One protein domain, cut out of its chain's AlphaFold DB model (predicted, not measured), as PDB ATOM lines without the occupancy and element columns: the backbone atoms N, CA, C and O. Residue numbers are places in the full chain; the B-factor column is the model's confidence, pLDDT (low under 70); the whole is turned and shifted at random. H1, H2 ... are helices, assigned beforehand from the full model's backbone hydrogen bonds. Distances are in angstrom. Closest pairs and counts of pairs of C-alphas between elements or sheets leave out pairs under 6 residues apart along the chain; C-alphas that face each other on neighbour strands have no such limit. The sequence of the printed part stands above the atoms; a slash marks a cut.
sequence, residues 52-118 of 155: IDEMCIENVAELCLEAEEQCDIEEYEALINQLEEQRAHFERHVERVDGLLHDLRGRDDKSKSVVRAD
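This is residues 52 to 118 of the 155 residues of an uncharacterized protein of Thalassiosira oceanica (UniProt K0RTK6). One long, nearly straight helix, H2, makes nearly the full length of this model, and a much shorter helix, H1, folds back beside its first part at a slant, crossing it at a steep angle. Residues 87 to 118 of H2 stick out as a bare arm, and the short link of residues 67 to 72 turns the chain round at the other end. The printed part has 67 residues with two named helices, H1 then H2, and no named strand; the class is all helix. It is extended, with a radius of gyration of the C-alphas of 21.6 A, and the C-alphas span 71 by 16 by 16 A, a rod.

H2, residues 73 to 118, is the longest helix, and its residues 87 to 118 stand free. H1, residues 52 to 66, only just touches H2, with 3 pairs of C-alphas within 8 A. The closest C-alphas of the two are those of Ala 61 and Leu 79, 7.3 A apart. H2 touches H1 with residues 76 to 79 alone. The two helices run opposite ways at a steep tilt of 49 degrees, and their centres are 25.1 A apart. In H1 and H2 every O i to N i+4 pair is within hydrogen-bond range.

H2 has 46 residues and measures 67.6 A from C-alpha 73 at (50.575, 96.718, 47.125) to C-alpha 118 at (67.481, 156.300, 19.917). H1 has 15 residues and measures 21.2 A from its first to its last C-alpha; C-alpha 52 is at (64.481, 116.509, 52.421).

The two C-alphas farthest apart are those of Glu 69 and Asp 118, at 71.4 A. Without the stretch that stands free, the body has 35 residues and spans 25 by 17 by 9 A. The printed part has no cut, and the link from H1 to H2 is short. The mean pLDDT of the printed part is 86.4; residues 68, 110 and 111 are under 70.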
ATOM      1  N   ILE A  52      64.178 117.659  51.560       85.44
ATOM      2  CA  ILE A  52      64.481 116.509  52.421       85.44
ATOM      3  C   ILE A  52      63.430 115.416  52.225       85.44
ATOM      4  O   ILE A  52      63.784 114.242  52.136       85.44
ATOM      5  N   ASP A  53      62.157 115.799  52.147       84.31
ATOM      6  CA  ASP A  53      61.053 114.862  51.955       84.31
ATOM      7  C   ASP A  53      61.099 114.228  50.559       84.31
ATOM      8  O   ASP A  53      60.901 113.021  50.444       84.31
ATOM      9  N   GLU A  54      61.436 115.003  49.524       86.00
ATOM     10  CA  GLU A  54      61.678 114.505  48.160       86.00
ATOM     11  C   GLU A  54      62.742 113.403  48.165       86.00
ATOM     12  O   GLU A  54      62.473 112.271  47.766       86.00
ATOM     13  N   MET A  55      63.913 113.695  48.737       87.62
ATOM     14  CA  MET A  55      64.998 112.724  48.863       87.62
ATOM     15  C   MET A  55      64.560 111.489  49.669       87.62
ATOM     16  O   MET A  55      64.958 110.365  49.364       87.62
ATOM     17  N   CYS A  56      63.762 111.656  50.726       88.06
ATOM     18  CA  CYS A  56      63.248 110.525  51.499       88.06
ATOM     19  C   CYS A  56      62.316 109.632  50.671       88.06
ATOM     20  O   CYS A  56      62.431 108.411  50.761       88.06
ATOM     21  N   ILE A  57      61.428 110.218  49.870       88.56
ATOM     22  CA  ILE A  57      60.504 109.472  49.010       88.56
ATOM     23  C   ILE A  57      61.252 108.746  47.896       88.56
ATOM     24  O   ILE A  57      60.956 107.582  47.647       88.56
ATOM     25  N   GLU A  58      62.247 109.385  47.280       88.81
ATOM     26  CA  GLU A  58      63.105 108.751  46.272       88.81
ATOM     27  C   GLU A  58      63.803 107.510  46.838       88.81
ATOM     28  O   GLU A  58      63.708 106.429  46.263       88.81
ATOM     29  N   ASN A  59      64.411 107.626  48.024       89.06
ATOM     30  CA  ASN A  59      65.058 106.489  48.683       89.06
ATOM     31  C   ASN A  59      64.066 105.357  49.009       89.06
ATOM     32  O   ASN A  59      64.420 104.184  48.931       89.06
ATOM     33  N   VAL A  60      62.832 105.687  49.407       88.50
ATOM     34  CA  VAL A  60      61.794 104.677  49.674       88.50
ATOM     35  C   VAL A  60      61.357 103.997  48.379       88.50
ATOM     36  O   VAL A  60      61.230 102.776  48.360       88.50
ATOM     37  N   ALA A  61      61.189 104.751  47.293       89.94
ATOM     38  CA  ALA A  61      60.874 104.197  45.981       89.94
ATOM     39  C   ALA A  61      61.961 103.239  45.491       89.94
ATOM     40  O   ALA A  61      61.642 102.137  45.049       89.94
ATOM     41  N   GLU A  62      63.232 103.611  45.638       90.94
ATOM     42  CA  GLU A  62      64.358 102.729  45.323       90.94
ATOM     43  C   GLU A  62      64.320 101.443  46.157       90.94
ATOM     44  O   GLU A  62      64.426 100.354  45.600       90.94
ATOM     45  N   LEU A  63      64.092 101.541  47.471       89.25
ATOM     46  CA  LEU A  63      64.018 100.368  48.350       89.25
ATOM     47  C   LEU A  63      62.861  99.432  47.999       89.25
ATOM     48  O   LEU A  63      63.058  98.215  47.978       89.25
ATOM     49  N   CYS A  64      61.679  99.980  47.703       87.62
ATOM     50  CA  CYS A  64      60.544  99.180  47.260       87.62
ATOM     51  C   CYS A  64      60.896  98.411  45.979       87.62
ATOM     52  O   CYS A  64      60.666  97.203  45.912       87.62
ATOM     53  N   LEU A  65      61.512  99.081  44.996       88.88
ATOM     54  CA  LEU A  65      61.890  98.482  43.713       88.88
ATOM     55  C   LEU A  65      63.008  97.435  43.834       88.88
ATOM     56  O   LEU A  65      62.975  96.420  43.142       88.88
ATOM     57  N   GLU A  66      64.013  97.672  44.681       89.50
ATOM     58  CA  GLU A  66      65.147  96.756  44.866       89.50
ATOM     59  C   GLU A  66      64.777  95.500  45.657       89.50
ATOM     60  O   GLU A  66      65.410  94.451  45.505       89.50
ATOM     61  N   ALA A  67      63.765  95.595  46.514       80.31
ATOM     62  CA  ALA A  67      63.327  94.498  47.349       80.31
ATOM     63  C   ALA A  67      61.811  94.332  47.256       80.31
ATOM     64  O   ALA A  67      61.068  94.860  48.077       80.31
ATOM     65  N   GLU A  68      61.376  93.514  46.293       67.62
ATOM     66  CA  GLU A  68      59.962  93.209  46.013       67.62
ATOM     67  C   GLU A  68      59.157  92.742  47.245       67.62
ATOM     68  O   GLU A  68      57.936  92.850  47.257       67.62
ATOM     69  N   GLU A  69      59.816  92.248  48.298       75.62
ATOM     70  CA  GLU A  69      59.172  91.835  49.555       75.62
ATOM     71  C   GLU A  69      59.071  92.951  50.619       75.62
ATOM     72  O   GLU A  69      58.499  92.720  51.684       75.62
ATOM     73  N   GLN A  70      59.658  94.134  50.395       77.38
ATOM     74  CA  GLN A  70      59.716  95.210  51.399       77.38
ATOM     75  C   GLN A  70      58.509  96.145  51.383       77.38
ATOM     76  O   GLN A  70      58.250  96.754  52.418       77.38
ATOM     77  N   CYS A  71      57.797  96.244  50.259       87.88
ATOM     78  CA  CYS A  71      56.624  97.105  50.130       87.88
ATOM     79  C   CYS A  71      55.423  96.288  49.659       87.88
ATOM     80  O   CYS A  71      55.515  95.546  48.677       87.88
ATOM     81  N   ASP A  72      54.301  96.411  50.362       89.50
ATOM     82  CA  ASP A  72      53.050  95.798  49.926       89.50
ATOM     83  C   ASP A  72      52.348  96.634  48.838       89.50
ATOM     84  O   ASP A  72      52.753  97.748  48.502       89.50
ATOM     85  N   ILE A  73      51.298  96.072  48.233       90.56
ATOM     86  CA  ILE A  73      50.575  96.718  47.125       90.56
ATOM     87  C   ILE A  73      49.977  98.066  47.561       90.56
ATOM     88  O   ILE A  73      49.981  99.012  46.779       90.56
ATOM     89  N   GLU A  74      49.497  98.173  48.802       89.31
ATOM     90  CA  GLU A  74      48.890  99.406  49.313       89.31
ATOM     91  C   GLU A  74      49.951 100.505  49.488       89.31
ATOM     92  O   GLU A  74      49.712 101.668  49.150       89.31
ATOM     93  N   GLU A  75      51.143 100.144  49.968       86.69
ATOM     94  CA  GLU A  75      52.293 101.042  50.086       86.69
ATOM     95  C   GLU A  75      52.783 101.518  48.713       86.69
ATOM     96  O   GLU A  75      53.040 102.711  48.535       86.69
ATOM     97  N   TYR A  76      52.841 100.623  47.723       88.12
ATOM     98  CA  TYR A  76      53.168 100.972  46.338       88.12
ATOM     99  C   TYR A  76      52.177 101.970  45.735       88.12
ATOM    100  O   TYR A  76      52.588 102.977  45.160       88.12
ATOM    101  N   GLU A  77      50.875 101.718  45.874       89.50
ATOM    102  CA  GLU A  77      49.837 102.617  45.363       89.50
ATOM    103  C   GLU A  77      49.897 103.990  46.041       89.50
ATOM    104  O   GLU A  77      49.788 105.024  45.378       89.50
ATOM    105  N   ALA A  78      50.115 104.022  47.356       88.31
ATOM    106  CA  ALA A  78      50.266 105.270  48.092       88.31
ATOM    107  C   ALA A  78      51.502 106.063  47.634       88.31
ATOM    108  O   ALA A  78      51.421 107.281  47.464       88.31
ATOM    109  N   LEU A  79      52.622 105.378  47.391       90.25
ATOM    110  CA  LEU A  79      53.852 105.990  46.897       90.25
ATOM    111  C   LEU A  79      53.684 106.554  45.479       90.25
ATOM    112  O   LEU A  79      54.121 107.673  45.215       90.25
ATOM    113  N   ILE A  80      53.011 105.816  44.591       91.75
ATOM    114  CA  ILE A  80      52.696 106.270  43.230       91.75
ATOM    115  C   ILE A  80      51.835 107.532  43.276       91.75
ATOM    116  O   ILE A  80      52.217 108.537  42.683       91.75
ATOM    117  N   ASN A  81      50.728 107.514  44.023       90.62
ATOM    118  CA  ASN A  81      49.838 108.673  44.135       90.62
ATOM    119  C   ASN A  81      50.593 109.912  44.631       90.62
ATOM    120  O   ASN A  81      50.433 111.006  44.094       90.62
ATOM    121  N   GLN A  82      51.470 109.740  45.624       87.38
ATOM    122  CA  GLN A  82      52.257 110.846  46.152       87.38
ATOM    123  C   GLN A  82      53.263 111.390  45.127       87.38
ATOM    124  O   GLN A  82      53.393 112.605  44.985       87.38
ATOM    125  N   LEU A  83      53.951 110.518  44.386       91.62
ATOM    126  CA  LEU A  83      54.864 110.931  43.316       91.62
ATOM    127  C   LEU A  83      54.124 111.636  42.170       91.62
ATOM    128  O   LEU A  83      54.622 112.626  41.635       91.62
ATOM    129  N   GLU A  84      52.923 111.179  41.816       92.50
ATOM    130  CA  GLU A  84      52.079 111.831  40.810       92.50
ATOM    131  C   GLU A  84      51.616 113.223  41.258       92.50
ATOM    132  O   GLU A  84      51.684 114.178  40.478       92.50
ATOM    133  N   GLU A  85      51.217 113.378  42.522       88.31
ATOM    134  CA  GLU A  85      50.871 114.683  43.095       88.31
ATOM    135  C   GLU A  85      52.060 115.657  43.063       88.31
ATOM    136  O   GLU A  85      51.897 116.822  42.680       88.31
ATOM    137  N   GLN A  86      53.264 115.186  43.408       88.94
ATOM    138  CA  GLN A  86      54.477 116.008  43.339       88.94
ATOM    139  C   GLN A  86      54.844 116.370  41.905       88.94
ATOM    140  O   GLN A  86      55.156 117.527  41.622       88.94
ATOM    141  N   ARG A  87      54.725 115.428  40.967       92.06
ATOM    142  CA  ARG A  87      54.920 115.709  39.544       92.06
ATOM    143  C   ARG A  87      53.997 116.835  39.072       92.06
ATOM    144  O   ARG A  87      54.468 117.782  38.446       92.06
ATOM    145  N   ALA A  88      52.710 116.781  39.414       89.56
ATOM    146  CA  ALA A  88      51.755 117.833  39.058       89.56
ATOM    147  C   ALA A  88      52.087 119.188  39.714       89.56
ATOM    148  O   ALA A  88      51.738 120.248  39.183       89.56
ATOM    149  N   HIS A  89      52.739 119.187  40.881       87.88
ATOM    150  CA  HIS A  89      53.268 120.403  41.495       87.88
ATOM    151  C   HIS A  89      54.432 120.987  40.684       87.88
ATOM    152  O   HIS A  89      54.408 122.174  40.344       87.88
ATOM    153  N   PHE A  90      55.404 120.152  40.315       87.88
ATOM    154  CA  PHE A  90      56.554 120.575  39.520       87.88
ATOM    155  C   PHE A  90      56.167 121.067  38.131       87.88
ATOM    156  O   PHE A  90      56.711 122.074  37.689       87.88
ATOM    157  N   GLU A  91      55.196 120.442  37.466       93.69
ATOM    158  CA  GLU A  91      54.700 120.911  36.164       93.69
ATOM    159  C   GLU A  91      54.181 122.355  36.256       93.69
ATOM    160  O   GLU A  91      54.639 123.230  35.521       93.69
ATOM    161  N   ARG A  92      53.334 122.655  37.251       90.88
ATOM    162  CA  ARG A  92      52.850 124.025  37.507       90.88
ATOM    163  C   ARG A  92      53.972 124.996  37.878       90.88
ATOM    164  O   ARG A  92      53.876 126.195  37.601       90.88
ATOM    165  N   HIS A  93      55.006 124.517  38.566       88.94
ATOM    166  CA  HIS A  93      56.173 125.331  38.894       88.94
ATOM    167  C   HIS A  93      56.971 125.684  37.632       88.94
ATOM    168  O   HIS A  93      57.273 126.858  37.414       88.94
ATOM    169  N   VAL A  94      57.253 124.698  36.777       94.81
ATOM    170  CA  VAL A  94      57.965 124.873  35.504       94.81
ATOM    171  C   VAL A  94      57.211 125.836  34.592       94.81
ATOM    172  O   VAL A  94      57.804 126.809  34.134       94.81
ATOM    173  N   GLU A  95      55.897 125.665  34.425       95.25
ATOM    174  CA  GLU A  95      55.064 126.583  33.630       95.25
ATOM    175  C   GLU A  95      55.174 128.039  34.108       95.25
ATOM    176  O   GLU A  95      55.249 128.976  33.309       95.25
ATOM    177  N   ARG A  96      55.219 128.250  35.428       94.44
ATOM    178  CA  ARG A  96      55.385 129.585  36.012       94.44
ATOM    179  C   ARG A  96      56.761 130.166  35.707       94.44
ATOM    180  O   ARG A  96      56.855 131.345  35.366       94.44
ATOM    181  N   VAL A  97      57.815 129.366  35.855       94.62
ATOM    182  CA  VAL A  97      59.187 129.781  35.538       94.62
ATOM    183  C   VAL A  97      59.310 130.121  34.053       94.62
ATOM    184  O   VAL A  97      59.882 131.158  33.721       94.62
ATOM    185  N   ASP A  98      58.709 129.328  33.171       95.94
ATOM    186  CA  ASP A  98      58.685 129.589  31.732       95.94
ATOM    187  C   ASP A  98      57.943 130.883  31.391       95.94
ATOM    188  O   ASP A  98      58.432 131.678  30.586       95.94
ATOM    189  N   GLY A  99      56.811 131.153  32.050       94.56
ATOM    190  CA  GLY A  99      56.104 132.430  31.931       94.56
ATOM    191  C   GLY A  99      56.982 133.621  32.333       94.56
ATOM    192  O   GLY A  99      57.089 134.596  31.590       94.56
ATOM    193  N   LEU A 100      57.690 133.516  33.462       93.62
ATOM    194  CA  LEU A 100      58.630 134.552  33.904       93.62
ATOM    195  C   LEU A 100      59.796 134.733  32.922       93.62
ATOM    196  O   LEU A 100      60.185 135.864  32.625       93.62
ATOM    197  N   LEU A 101      60.352 133.642  32.394       92.69
ATOM    198  CA  LEU A 101      61.415 133.694  31.391       92.69
ATOM    199  C   LEU A 101      60.937 134.348  30.094       92.69
ATOM    200  O   LEU A 101      61.672 135.142  29.504       92.69
ATOM    201  N   HIS A 102      59.718 134.037  29.657       92.50
ATOM    202  CA  HIS A 102      59.101 134.669  28.498       92.50
ATOM    203  C   HIS A 102      58.957 136.182  28.704       92.50
ATOM    204  O   HIS A 102      59.391 136.962  27.853       92.50
ATOM    205  N   ASP A 103      58.439 136.601  29.859       90.19
ATOM    206  CA  ASP A 103      58.267 138.014  30.203       90.19
ATOM    207  C   ASP A 103      59.598 138.772  30.250       90.19
ATOM    208  O   ASP A 103      59.694 139.898  29.754       90.19
ATOM    209  N   LEU A 104      60.640 138.168  30.828       85.50
ATOM    210  CA  LEU A 104      61.973 138.767  30.893       85.50
ATOM    211  C   LEU A 104      62.588 138.915  29.497       85.50
ATOM    212  O   LEU A 104      63.053 140.000  29.149       85.50
ATOM    213  N   ARG A 105      62.503 137.880  28.654       88.56
ATOM    214  CA  ARG A 105      62.992 137.941  27.266       88.56
ATOM    215  C   ARG A 105      62.237 138.979  26.433       88.56
ATOM    216  O   ARG A 105      62.854 139.763  25.717       88.56
ATOM    217  N   GLY A 106      60.914 139.051  26.577       81.50
ATOM    218  CA  GLY A 106      60.094 140.043  25.882       81.50
ATOM    219  C   GLY A 106      60.394 141.489  26.298       81.50
ATOM    220  O   GLY A 106      60.223 142.413  25.498       81.50
ATOM    221  N   ARG A 107      60.862 141.714  27.532       73.38
ATOM    222  CA  ARG A 107      61.343 143.030  27.991       73.38
ATOM    223  C   ARG A 107      62.713 143.376  27.417       73.38
ATOM    224  O   ARG A 107      62.916 144.530  27.048       73.38
ATOM    225  N   ASP A 108      63.607 142.399  27.294       73.44
ATOM    226  CA  ASP A 108      64.924 142.595  26.682       73.44
ATOM    227  C   ASP A 108      64.824 142.975  25.203       73.44
ATOM    228  O   ASP A 108      65.580 143.813  24.717       73.44
ATOM    229  N   ASP A 109      63.868 142.406  24.475       72.94
ATOM    230  CA  ASP A 109      63.697 142.733  23.059       72.94
ATOM    231  C   ASP A 109      63.089 144.131  22.857       72.94
ATOM    232  O   ASP A 109      63.489 144.859  21.945       72.94
ATOM    233  N   LYS A 110      62.186 144.555  23.752       67.88
ATOM    234  CA  LYS A 110      61.630 145.919  23.755       67.88
ATOM    235  C   LYS A 110      62.658 146.971  24.161       67.88
ATOM    236  O   LYS A 110      62.681 148.052  23.586       67.88
ATOM    237  N   SER A 111      63.507 146.683  25.145       66.69
ATOM    238  CA  SER A 111      64.552 147.624  25.556       66.69
ATOM    239  C   SER A 111      65.606 147.788  24.460       66.69
ATOM    240  O   SER A 111      65.988 148.912  24.144       66.69
ATOM    241  N   LYS A 112      66.000 146.695  23.792       73.00
ATOM    242  CA  LYS A 112      66.906 146.742  22.634       73.00
ATOM    243  C   LYS A 112      66.323 147.520  21.458       73.00
ATOM    244  O   LYS A 112      67.070 148.243  20.802       73.00
ATOM    245  N   SER A 113      65.027 147.382  21.167       72.69
ATOM    246  CA  SER A 113      64.408 148.108  20.052       72.69
ATOM    247  C   SER A 113      64.305 149.612  20.316       72.69
ATOM    248  O   SER A 113      64.566 150.390  19.402       72.69
ATOM    249  N   VAL A 114      64.013 150.021  21.556       77.19
ATOM    250  CA  VAL A 114      64.018 151.438  21.959       77.19
ATOM    251  C   VAL A 114      65.429 152.017  21.873       77.19
ATOM    252  O   VAL A 114      65.627 153.023  21.204       77.19
ATOM    253  N   VAL A 115      66.428 151.336  22.446       76.75
ATOM    254  CA  VAL A 115      67.829 151.788  22.373       76.75
ATOM    255  C   VAL A 115      68.296 151.907  20.922       76.75
ATOM    256  O   VAL A 115      68.987 152.858  20.577       76.75
ATOM    257  N   ARG A 116      67.909 150.970  20.050       80.81
ATOM    258  CA  ARG A 116      68.252 151.040  18.627       80.81
ATOM    259  C   ARG A 116      67.628 152.256  17.942       80.81
ATOM    260  O   ARG A 116      68.329 152.929  17.198       80.81
ATOM    261  N   ALA A 117      66.359 152.556  18.219       84.56
ATOM    262  CA  ALA A 117      65.692 153.733  17.666       84.56
ATOM    263  C   ALA A 117      66.361 155.045  18.119       84.56
ATOM    264  O   ALA A 117      66.563 155.942  17.301       84.56
ATOM    265  N   ASP A 118      66.764 155.133  19.389       90.00
ATOM    266  CA  ASP A 118      67.481 156.300  19.917       90.00
ATOM    267  C   ASP A 118      68.870 156.451  19.274       90.00
ATOM    268  O   ASP A 118      69.278 157.556  18.918       90.00
TER     269      ASP A 118